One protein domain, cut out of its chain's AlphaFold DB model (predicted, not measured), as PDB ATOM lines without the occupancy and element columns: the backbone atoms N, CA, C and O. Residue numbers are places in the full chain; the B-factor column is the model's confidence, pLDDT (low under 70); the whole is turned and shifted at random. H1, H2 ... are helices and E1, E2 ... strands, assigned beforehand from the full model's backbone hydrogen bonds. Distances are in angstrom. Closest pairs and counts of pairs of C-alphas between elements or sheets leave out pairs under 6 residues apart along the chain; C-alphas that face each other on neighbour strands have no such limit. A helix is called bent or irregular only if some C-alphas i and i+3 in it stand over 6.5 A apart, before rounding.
ATOM      1  N   SER A   5     116.300 137.182 174.783       96.44
ATOM      2  CA  SER A   5     114.864 136.942 174.612       96.44
ATOM      3  C   SER A   5     114.532 136.849 173.123       96.44
ATOM      4  O   SER A   5     114.711 137.822 172.396       96.44
ATOM      5  N   THR A   6     114.069 135.684 172.679       97.19
ATOM      6  CA  THR A   6     113.885 135.344 171.261       97.19
ATOM      7  C   THR A   6     112.474 134.812 171.031       97.19
ATOM      8  O   THR A   6     112.036 133.970 171.816       97.19
ATOM      9  N   PRO A   7     111.737 135.274 170.007       95.69
ATOM     10  CA  PRO A   7     110.437 134.703 169.656       95.69
ATOM     11  C   PRO A   7     110.548 133.205 169.336       95.69
ATOM     12  O   PRO A   7     111.323 132.818 168.468       95.69
ATOM     13  N   ILE A   8     109.765 132.361 170.013       95.44
ATOM     14  CA  ILE A   8     109.719 130.901 169.774       95.44
ATOM     15  C   ILE A   8     108.346 130.412 169.305       95.44
ATOM     16  O   ILE A   8     108.173 129.242 168.969       95.44
ATOM     17  N   GLY A   9     107.350 131.292 169.298       92.56
ATOM     18  CA  GLY A   9     106.001 130.966 168.871       92.56
ATOM     19  C   GLY A   9     105.080 132.172 168.942       92.56
ATOM     20  O   GLY A   9     105.409 133.192 169.550       92.56
ATOM     21  N   TYR A  10     103.911 132.033 168.329       91.50
ATOM     22  CA  TYR A  10     102.877 133.057 168.303       91.50
ATOM     23  C   TYR A  10     101.534 132.422 168.647       91.50
ATOM     24  O   TYR A  10     101.204 131.353 168.130       91.50
ATOM     25  N   ILE A  11     100.763 133.077 169.511       89.88
ATOM     26  CA  ILE A  11      99.403 132.661 169.861       89.88
ATOM     27  C   ILE A  11      98.433 133.696 169.298       89.88
ATOM     28  O   ILE A  11      98.567 134.892 169.559       89.88
ATOM     29  N   SER A  12      97.441 133.223 168.541       86.88
ATOM     30  CA  SER A  12      96.286 134.036 168.160       86.88
ATOM     31  C   SER A  12      95.259 134.026 169.288       86.88
ATOM     32  O   SER A  12      94.937 132.968 169.828       86.88
ATOM     33  N   LYS A  13      94.708 135.197 169.618       77.81
ATOM     34  CA  LYS A  13      93.605 135.327 170.588       77.81
ATOM     35  C   LYS A  13      92.231 135.033 169.987       77.81
ATOM     36  O   LYS A  13      91.243 135.038 170.715       77.81
ATOM     37  N   SER A  14      92.158 134.786 168.679       77.31
ATOM     38  CA  SER A  14      90.910 134.452 167.994       77.31
ATOM     39  C   SER A  14      91.081 133.298 167.005       77.31
ATOM     40  O   SER A  14      92.169 133.078 166.468       77.31
ATOM     41  N   ASP A  15      89.986 132.574 166.759       71.12
ATOM     42  CA  ASP A  15      89.931 131.393 165.880       71.12
ATOM     43  C   ASP A  15      90.182 131.721 164.399       71.12
ATOM     44  O   ASP A  15      90.358 130.832 163.567       71.12
ATOM     45  N   GLN A  16      90.198 133.009 164.055       65.81
ATOM     46  CA  GLN A  16      90.507 133.507 162.725       65.81
ATOM     47  C   GLN A  16      91.767 134.371 162.817       65.81
ATOM     48  O   GLN A  16      91.896 135.185 163.723       65.81
ATOM     49  N   PHE A  17      92.706 134.235 161.876       64.69
ATOM     50  CA  PHE A  17      93.872 135.128 161.759       64.69
ATOM     51  C   PHE A  17      93.449 136.519 161.251       64.69
ATOM     52  O   PHE A  17      93.939 137.011 160.234       64.69
ATOM     53  N   HIS A  18      92.480 137.146 161.911       54.38
ATOM     54  CA  HIS A  18      92.026 138.487 161.595       54.38
ATOM     55  C   HIS A  18      92.704 139.481 162.537       54.38
ATOM     56  O   HIS A  18      92.718 139.307 163.749       54.38
ATOM     57  N   ASN A  19      93.251 140.538 161.939       58.84
ATOM     58  CA  ASN A  19      93.746 141.752 162.593       58.84
ATOM     59  C   ASN A  19      95.124 141.707 163.270       58.84
ATOM     60  O   ASN A  19      95.394 142.566 164.096       58.84
ATOM     61  N   ASN A  20      96.042 140.818 162.871       60.97
ATOM     62  CA  ASN A  20      97.469 140.896 163.251       60.97
ATOM     63  C   ASN A  20      97.767 140.920 164.769       60.97
ATOM     64  O   ASN A  20      98.896 141.205 165.166       60.97
ATOM     65  N   GLU A  21      96.798 140.604 165.629       70.25
ATOM     66  CA  GLU A  21      96.975 140.576 167.083       70.25
ATOM     67  C   GLU A  21      97.557 139.225 167.513       70.25
ATOM     68  O   GLU A  21      96.877 138.366 168.077       70.25
ATOM     69  N   LEU A  22      98.835 139.020 167.196       85.94
ATOM     70  CA  LEU A  22      99.599 137.870 167.667       85.94
ATOM     71  C   LEU A  22     100.305 138.215 168.976       85.94
ATOM     72  O   LEU A  22     101.063 139.182 169.059       85.94
ATOM     73  N   GLU A  23     100.097 137.387 169.995       89.88
ATOM     74  CA  GLU A  23     100.924 137.419 171.196       89.88
ATOM     75  C   GLU A  23     102.183 136.585 170.955       89.88
ATOM     76  O   GLU A  23     102.103 135.429 170.532       89.88
ATOM     77  N   THR A  24     103.352 137.177 171.193       92.75
ATOM     78  CA  THR A  24     104.639 136.504 170.982       92.75
ATOM     79  C   THR A  24     105.046 135.752 172.242       92.75
ATOM     80  O   THR A  24     105.144 136.340 173.319       92.75
ATOM     81  N   ILE A  25     105.327 134.457 172.103       95.00
ATOM     82  CA  ILE A  25     105.963 133.654 173.148       95.00
ATOM     83  C   ILE A  25     107.473 133.806 172.994       95.00
ATOM     84  O   ILE A  25     108.015 133.554 171.917       95.00
ATOM     85  N   TYR A  26     108.156 134.169 174.076       96.38
ATOM     86  CA  TYR A  26     109.607 134.315 174.091       96.38
ATOM     87  C   TYR A  26     110.288 133.150 174.813       96.38
ATOM     88  O   TYR A  26     109.835 132.687 175.859       96.38
ATOM     89  N   GLY A  27     111.407 132.710 174.250       96.12
ATOM     90  CA  GLY A  27     112.372 131.798 174.852       96.12
ATOM     91  C   GLY A  27     113.776 132.401 174.833       96.12
ATOM     92  O   GLY A  27     113.953 133.603 174.631       96.12
ATOM     93  N   TRP A  28     114.786 131.559 175.040       96.44
ATOM     94  CA  TRP A  28     116.188 131.958 174.926       96.44
ATOM     95  C   TRP A  28     116.730 131.679 173.528       96.44
ATOM     96  O   TRP A  28     116.350 130.694 172.902       96.44
ATOM     97  N   GLY A  29     117.619 132.550 173.064       95.62
ATOM     98  CA  GLY A  29     118.249 132.495 171.751       95.62
ATOM     99  C   GLY A  29     119.227 133.647 171.563       95.62
ATOM    100  O   GLY A  29     119.854 134.110 172.523       95.62
ATOM    101  N   ASP A  30     119.323 134.148 170.338       96.25
ATOM    102  CA  ASP A  30     120.123 135.322 169.975       96.25
ATOM    103  C   ASP A  30     119.301 136.540 169.524       96.25
ATOM    104  O   ASP A  30     119.859 137.517 169.034       96.25
ATOM    105  N   GLY A  31     117.988 136.516 169.740       95.81
ATOM    106  CA  GLY A  31     117.050 137.565 169.343       95.81
ATOM    107  C   GLY A  31     116.275 137.232 168.068       95.81
ATOM    108  O   GLY A  31     115.173 137.749 167.905       95.81
ATOM    109  N   GLU A  32     116.784 136.323 167.232       95.19
ATOM    110  CA  GLU A  32     116.093 135.840 166.025       95.19
ATOM    111  C   GLU A  32     115.987 134.313 165.984       95.19
ATOM    112  O   GLU A  32     114.938 133.777 165.625       95.19
ATOM    113  N   GLN A  33     117.039 133.608 166.402       94.44
ATOM    114  CA  GLN A  33     117.101 132.153 166.427       94.44
ATOM    115  C   GLN A  33     117.214 131.633 167.862       94.44
ATOM    116  O   GLN A  33     118.052 132.086 168.649       94.44
ATOM    117  N   ASP A  34     116.365 130.670 168.215       94.94
ATOM    118  CA  ASP A  34     116.309 130.107 169.560       94.94
ATOM    119  C   ASP A  34     117.515 129.197 169.874       94.94
ATOM    120  O   ASP A  34     118.177 128.643 168.989       94.94
ATOM    121  N   ASP A  35     117.792 129.017 171.166       91.25
ATOM    122  CA  ASP A  35     118.931 128.241 171.661       91.25
ATOM    123  C   ASP A  35     118.860 126.762 171.248       91.25
ATOM    124  O   ASP A  35     119.902 126.144 171.024       91.25
ATOM    125  N   THR A  36     117.665 126.183 171.102       89.00
ATOM    126  CA  THR A  36     117.503 124.785 170.669       89.00
ATOM    127  C   THR A  36     118.024 124.617 169.249       89.00
ATOM    128  O   THR A  36     118.808 123.703 168.980       89.00
ATOM    129  N   THR A  37     117.650 125.539 168.360       91.00
ATOM    130  CA  THR A  37     118.132 125.559 166.978       91.00
ATOM    131  C   THR A  37     119.644 125.797 166.942       91.00
ATOM    132  O   THR A  37     120.365 124.993 166.343       91.00
ATOM    133  N   ASN A  38     120.150 126.800 167.676       87.88
ATOM    134  CA  ASN A  38     121.591 127.092 167.794       87.88
ATOM    135  C   ASN A  38     122.412 125.877 168.268       87.88
ATOM    136  O   ASN A  38     123.520 125.629 167.781       87.88
ATOM    137  N   MET A  39     121.863 125.083 169.187       87.88
ATOM    138  CA  MET A  39     122.535 123.927 169.784       87.88
ATOM    139  C   MET A  39     122.411 122.637 168.966       87.88
ATOM    140  O   MET A  39     122.956 121.611 169.379       87.88
ATOM    141  N   SER A  40     121.781 122.653 167.787       90.12
ATOM    142  CA  SER A  40     121.653 121.457 166.931       90.12
ATOM    143  C   SER A  40     123.005 120.863 166.515       90.12
ATOM    144  O   SER A  40     123.126 119.656 166.313       90.12
ATOM    145  N   CYS A  41     124.055 121.685 166.474       88.06
ATOM    146  CA  CYS A  41     125.438 121.264 166.239       88.06
ATOM    147  C   CYS A  41     125.933 120.178 167.215       88.06
ATOM    148  O   CYS A  41     126.770 119.355 166.842       88.06
ATOM    149  N   GLN A  42     125.393 120.099 168.437       91.56
ATOM    150  CA  GLN A  42     125.769 119.071 169.414       91.56
ATOM    151  C   GLN A  42     125.458 117.643 168.948       91.56
ATOM    152  O   GLN A  42     126.114 116.695 169.386       91.56
ATOM    153  N   LEU A  43     124.485 117.483 168.044       90.50
ATOM    154  CA  LEU A  43     124.085 116.185 167.502       90.50
ATOM    155  C   LEU A  43     125.222 115.522 166.715       90.50
ATOM    156  O   LEU A  43     125.273 114.297 166.615       90.50
ATOM    157  N   TRP A  44     126.176 116.310 166.214       90.69
ATOM    158  CA  TRP A  44     127.327 115.804 165.467       90.69
ATOM    159  C   TRP A  44     128.368 115.113 166.346       90.69
ATOM    160  O   TRP A  44     129.186 114.345 165.841       90.69
ATOM    161  N   LYS A  45     128.319 115.304 167.671       89.56
ATOM    162  CA  LYS A  45     129.268 114.687 168.609       89.56
ATOM    163  C   LYS A  45     129.345 113.161 168.469       89.56
ATOM    164  O   LYS A  45     130.407 112.589 168.682       89.56
ATOM    165  N   ASN A  46     128.231 112.520 168.114       88.06
ATOM    166  CA  ASN A  46     128.130 111.063 168.013       88.06
ATOM    167  C   ASN A  46     128.328 110.529 166.587       88.06
ATOM    168  O   ASN A  46     128.356 109.317 166.398       88.06
ATOM    169  N   THR A  47     128.419 111.407 165.585       91.88
ATOM    170  CA  THR A  47     128.520 111.023 164.168       91.88
ATOM    171  C   THR A  47     129.839 111.439 163.527       91.88
ATOM    172  O   THR A  47     130.197 110.909 162.478       91.88
ATOM    173  N   MET A  48     130.573 112.371 164.139       93.19
ATOM    174  CA  MET A  48     131.887 112.791 163.664       93.19
ATOM    175  C   MET A  48     132.944 111.697 163.858       93.19
ATOM    176  O   MET A  48     132.954 110.973 164.850       93.19
ATOM    177  N   ASP A  49     133.869 111.617 162.900       94.81
ATOM    178  CA  ASP A  49     135.083 110.801 162.995       94.81
ATOM    179  C   ASP A  49     135.905 111.222 164.229       94.81
ATOM    180  O   ASP A  49     136.087 112.414 164.484       94.81
ATOM    181  N   ILE A  50     136.421 110.237 164.973       93.06
ATOM    182  CA  ILE A  50     137.170 110.425 166.225       93.06
ATOM    183  C   ILE A  50     138.409 111.317 166.076       93.06
ATOM    184  O   ILE A  50     138.881 111.887 167.060       93.06
ATOM    185  N   LYS A  51     138.942 111.466 164.857       95.31
ATOM    186  CA  LYS A  51     140.078 112.361 164.589       95.31
ATOM    187  C   LYS A  51     139.728 113.849 164.703       95.31
ATOM    188  O   LYS A  51     140.637 114.671 164.792       95.31
ATOM    189  N   TYR A  52     138.445 114.208 164.673       91.44
ATOM    190  CA  TYR A  52     137.985 115.591 164.779       91.44
ATOM    191  C   TYR A  52     137.389 115.876 166.157       91.44
ATOM    192  O   TYR A  52     136.754 115.028 166.779       91.44
ATOM    193  N   LYS A  53     137.548 117.119 166.619       90.31
ATOM    194  CA  LYS A  53     136.976 117.603 167.877       90.31
ATOM    195  C   LYS A  53     135.860 118.602 167.588       90.31
ATOM    196  O   LYS A  53     136.098 119.618 166.943       90.31
ATOM    197  N   LEU A  54     134.668 118.343 168.121       92.12
ATOM    198  CA  LEU A  54     133.584 119.323 168.152       92.12
ATOM    199  C   LEU A  54     133.768 120.258 169.355       92.12
ATOM    200  O   LEU A  54     133.854 119.798 170.496       92.12
ATOM    201  N   ILE A  55     133.807 121.565 169.101       91.31
ATOM    202  CA  ILE A  55     133.839 122.611 170.129       91.31
ATOM    203  C   ILE A  55     132.592 123.468 169.947       91.31
ATOM    204  O   ILE A  55     132.354 123.995 168.865       91.31
ATOM    205  N   LEU A  56     131.795 123.595 171.007       91.56
ATOM    206  CA  LEU A  56     130.602 124.436 171.025       91.56
ATOM    207  C   LEU A  56     130.887 125.669 171.881       91.56
ATOM    208  O   LEU A  56     131.236 125.534 173.056       91.56
ATOM    209  N   LYS A  57     130.731 126.861 171.303       92.12
ATOM    210  CA  LYS A  57     130.937 128.138 171.990       92.12
ATOM    211  C   LYS A  57     129.659 128.969 171.923       92.12
ATOM    212  O   LYS A  57     129.242 129.402 170.855       92.12
ATOM    213  N   GLY A  58     129.041 129.192 173.081       91.81
ATOM    214  CA  GLY A  58     127.924 130.125 173.216       91.81
ATOM    215  C   GLY A  58     128.427 131.550 173.444       91.81
ATOM    216  O   GLY A  58     129.174 131.801 174.390       91.81
ATOM    217  N   PHE A  59     127.981 132.490 172.613       94.31
ATOM    218  CA  PHE A  59     128.261 133.919 172.773       94.31
ATOM    219  C   PHE A  59     127.136 134.586 173.569       94.31
ATOM    220  O   PHE A  59     126.067 134.885 173.036       94.31
ATOM    221  N   ASN A  60     127.358 134.734 174.876       93.19
ATOM    222  CA  ASN A  60     126.366 135.239 175.823       93.19
ATOM    223  C   ASN A  60     126.020 136.706 175.543       93.19
ATOM    224  O   ASN A  60     126.927 137.534 175.492       93.19
ATOM    225  N   LYS A  61     124.723 137.021 175.442       88.31
ATOM    226  CA  LYS A  61     124.209 138.382 175.196       88.31
ATOM    227  C   LYS A  61     124.719 139.032 173.897       88.31
ATOM    228  O   LYS A  61     124.769 140.253 173.821       88.31
ATOM    229  N   VAL A  62     125.069 138.235 172.888       94.56
ATOM    230  CA  VAL A  62     125.383 138.728 171.535       94.56
ATOM    231  C   VAL A  62     124.177 138.492 170.633       94.56
ATOM    232  O   VAL A  62     123.782 137.334 170.450       94.56
ATOM    233  N   ASN A  63     123.586 139.575 170.117       95.12
ATOM    234  CA  ASN A  63     122.423 139.511 169.233       95.12
ATOM    235  C   ASN A  63     122.794 138.927 167.862       95.12
ATOM    236  O   ASN A  63     123.944 139.037 167.435       95.12
ATOM    237  N   HIS A  64     121.823 138.332 167.171       95.94
ATOM    238  CA  HIS A  64     121.955 137.830 165.807       95.94
ATOM    239  C   HIS A  64     122.651 138.831 164.871       95.94
ATOM    240  O   HIS A  64     123.658 138.499 164.244       95.94
ATOM    241  N   LEU A  65     122.174 140.080 164.846       95.06
ATOM    242  CA  LEU A  65     122.690 141.123 163.951       95.06
ATOM    243  C   LEU A  65     124.082 141.628 164.343       95.06
ATOM    244  O   LEU A  65     124.827 142.116 163.500       95.06
ATOM    245  N   GLU A  66     124.439 141.510 165.619       94.62
ATOM    246  CA  GLU A  66     125.731 141.959 166.147       94.62
ATOM    247  C   GLU A  66     126.804 140.875 166.030       94.62
ATOM    248  O   GLU A  66     127.988 141.159 166.188       94.62
ATOM    249  N   LEU A  67     126.410 139.626 165.768       94.25
ATOM    250  CA  LEU A  67     127.308 138.476 165.791       94.25
ATOM    251  C   LEU A  67     128.478 138.640 164.815       94.25
ATOM    252  O   LEU A  67     129.618 138.323 165.158       94.25
ATOM    253  N   VAL A  68     128.205 139.180 163.623       92.56
ATOM    254  CA  VAL A  68     129.231 139.560 162.649       92.56
ATOM    255  C   VAL A  68     129.733 140.958 162.995       92.56
ATOM    256  O   VAL A  68     129.062 141.950 162.738       92.56
ATOM    257  N   GLY A  69     130.931 141.032 163.571       93.50
ATOM    258  CA  GLY A  69     131.556 142.295 163.972       93.50
ATOM    259  C   GLY A  69     131.635 142.510 165.482       93.50
ATOM    260  O   GLY A  69     132.272 143.463 165.912       93.50
ATOM    261  N   ASN A  70     131.048 141.630 166.296       97.12
ATOM    262  CA  ASN A  70     131.254 141.661 167.739       97.12
ATOM    263  C   ASN A  70     132.714 141.326 168.090       97.12
ATOM    264  O   ASN A  70     133.196 140.245 167.754       97.12
ATOM    265  N   ASP A  71     133.392 142.218 168.815       97.06
ATOM    266  CA  ASP A  71     134.815 142.075 169.156       97.06
ATOM    267  C   ASP A  71     135.136 140.751 169.862       97.06
ATOM    268  O   ASP A  71     136.125 140.100 169.534       97.06
ATOM    269  N   TYR A  72     134.272 140.297 170.776       95.38
ATOM    270  CA  TYR A  72     134.467 139.029 171.483       95.38
ATOM    271  C   TYR A  72     134.325 137.817 170.548       95.38
ATOM    272  O   TYR A  72     135.061 136.840 170.673       95.38
ATOM    273  N   VAL A  73     133.418 137.876 169.567       96.69
ATOM    274  CA  VAL A  73     133.307 136.836 168.530       96.69
ATOM    275  C   VAL A  73     134.550 136.828 167.640       96.69
ATOM    276  O   VAL A  73     135.100 135.760 167.360       96.69
ATOM    277  N   LEU A  74     135.015 138.005 167.214       96.75
ATOM    278  CA  LEU A  74     136.198 138.145 166.364       96.75
ATOM    279  C   LEU A  74     137.477 137.676 167.067       96.75
ATOM    280  O   LEU A  74     138.319 137.037 166.435       96.75
ATOM    281  N   GLU A  75     137.608 137.938 168.367       96.56
ATOM    282  CA  GLU A  75     138.723 137.453 169.179       96.56
ATOM    283  C   GLU A  75     138.769 135.917 169.214       96.56
ATOM    284  O   GLU A  75     139.816 135.324 168.955       96.56
ATOM    285  N   GLU A  76     137.633 135.256 169.453       95.94
ATOM    286  CA  GLU A  76     137.556 133.787 169.465       95.94
ATOM    287  C   GLU A  76     137.874 133.186 168.086       95.94
ATOM    288  O   GLU A  76     138.585 132.184 167.994       95.94
ATOM    289  N   ILE A  77     137.413 133.817 166.999       95.88
ATOM    290  CA  ILE A  77     137.775 133.409 165.632       95.88
ATOM    291  C   ILE A  77     139.288 133.548 165.412       95.88
ATOM    292  O   ILE A  77     139.918 132.632 164.881       95.88
ATOM    293  N   SER A  78     139.885 134.662 165.845       96.88
ATOM    294  CA  SER A  78     141.327 134.897 165.726       96.88
ATOM    295  C   SER A  78     142.135 133.839 166.476       96.88
ATOM    296  O   SER A  78     143.121 133.333 165.942       96.88
ATOM    297  N   GLN A  79     141.712 133.471 167.688       95.81
ATOM    298  CA  GLN A  79     142.369 132.418 168.462       95.81
ATOM    299  C   GLN A  79     142.322 131.070 167.738       95.81
ATOM    300  O   GLN A  79     143.317 130.365 167.752       95.81
ATOM    301  N   ILE A  80     141.220 130.720 167.067       94.31
ATOM    302  CA  ILE A  80     141.098 129.444 166.335       94.31
ATOM    303  C   ILE A  80     141.967 129.412 165.070       94.31
ATOM    304  O   ILE A  80     142.526 128.371 164.734       94.31
ATOM    305  N   ILE A  81     142.049 130.523 164.332       95.75
ATOM    306  CA  ILE A  81     142.778 130.574 163.054       95.75
ATOM    307  C   ILE A  81     144.294 130.584 163.271       95.75
ATOM    308  O   ILE A  81     145.027 130.001 162.472       95.75
ATOM    309  N   PHE A  82     144.760 131.268 164.318       96.06
ATOM    310  CA  PHE A  82     146.184 131.516 164.550       96.06
ATOM    311  C   PHE A  82     146.781 130.725 165.728       96.06
ATOM    312  O   PHE A  82     147.933 130.981 166.083       96.06
ATOM    313  N   SER A  83     146.030 129.790 166.327       81.44
ATOM    314  CA  SER A  83     146.540 128.829 167.327       81.44
ATOM    315  C   SER A  83     147.372 127.707 166.729       81.44
ATOM    316  O   SER A  83     146.971 127.201 165.656       81.44
TER     317      SER A  83
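Overview. This is residues 5 to 83 of the 83 residues of the protein "Hypothetical protein" of Rotaria sp. Silwood1 (UniProt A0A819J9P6). A two-stranded hairpin, E1 and E2, makes one end of a flat, open shape; H1 leads away from it, and residues 47 to 70 fold back toward H2, apart from the other elements. The printed part has 79 residues with two named strands, then two named helices, a mixed class; the sheet is antiparallel. It is only just extended, close to loose: radius of gyration of the C-alphas 17.8 A, spans 55 by 32 by 14 A.

Arrangement. E1, residues 5 to 12, bends by 61 degrees at residue 8 and forms an antiparallel hairpin with E2, residues 22 to 29; N 8 and O 25 are within hydrogen-bond range at 2.8 A. A tight link leads to H1, residues 35 to 46; the closest C-alphas of E2 and H1, Gly 29 and Asp 35, are 4.3 A apart. H1 is irregular, C-alphas 38 and 41 being 7.2 A apart; 2 of 8 O i to N i+4 pairs are within range, and 7 of 9 O i to N i+3. H2, residues 71 to 82, has every O i to N i+4 pair within range.

Along the chain. E1, 19.9 A long, begins at C-alpha 5 (114.864, 136.942, 174.612); H2, 16.2 A, ends at C-alpha 82 (146.184, 131.516, 164.550). E2 and H1 are 19.8 A each.

Size, cuts and confidence. The farthest C-alphas, Asp 15 and Ser 83, are 56.7 A apart. The printed part has no cut; H1 to H2 is a long link. Residues 16 to 20 have pLDDT under 70.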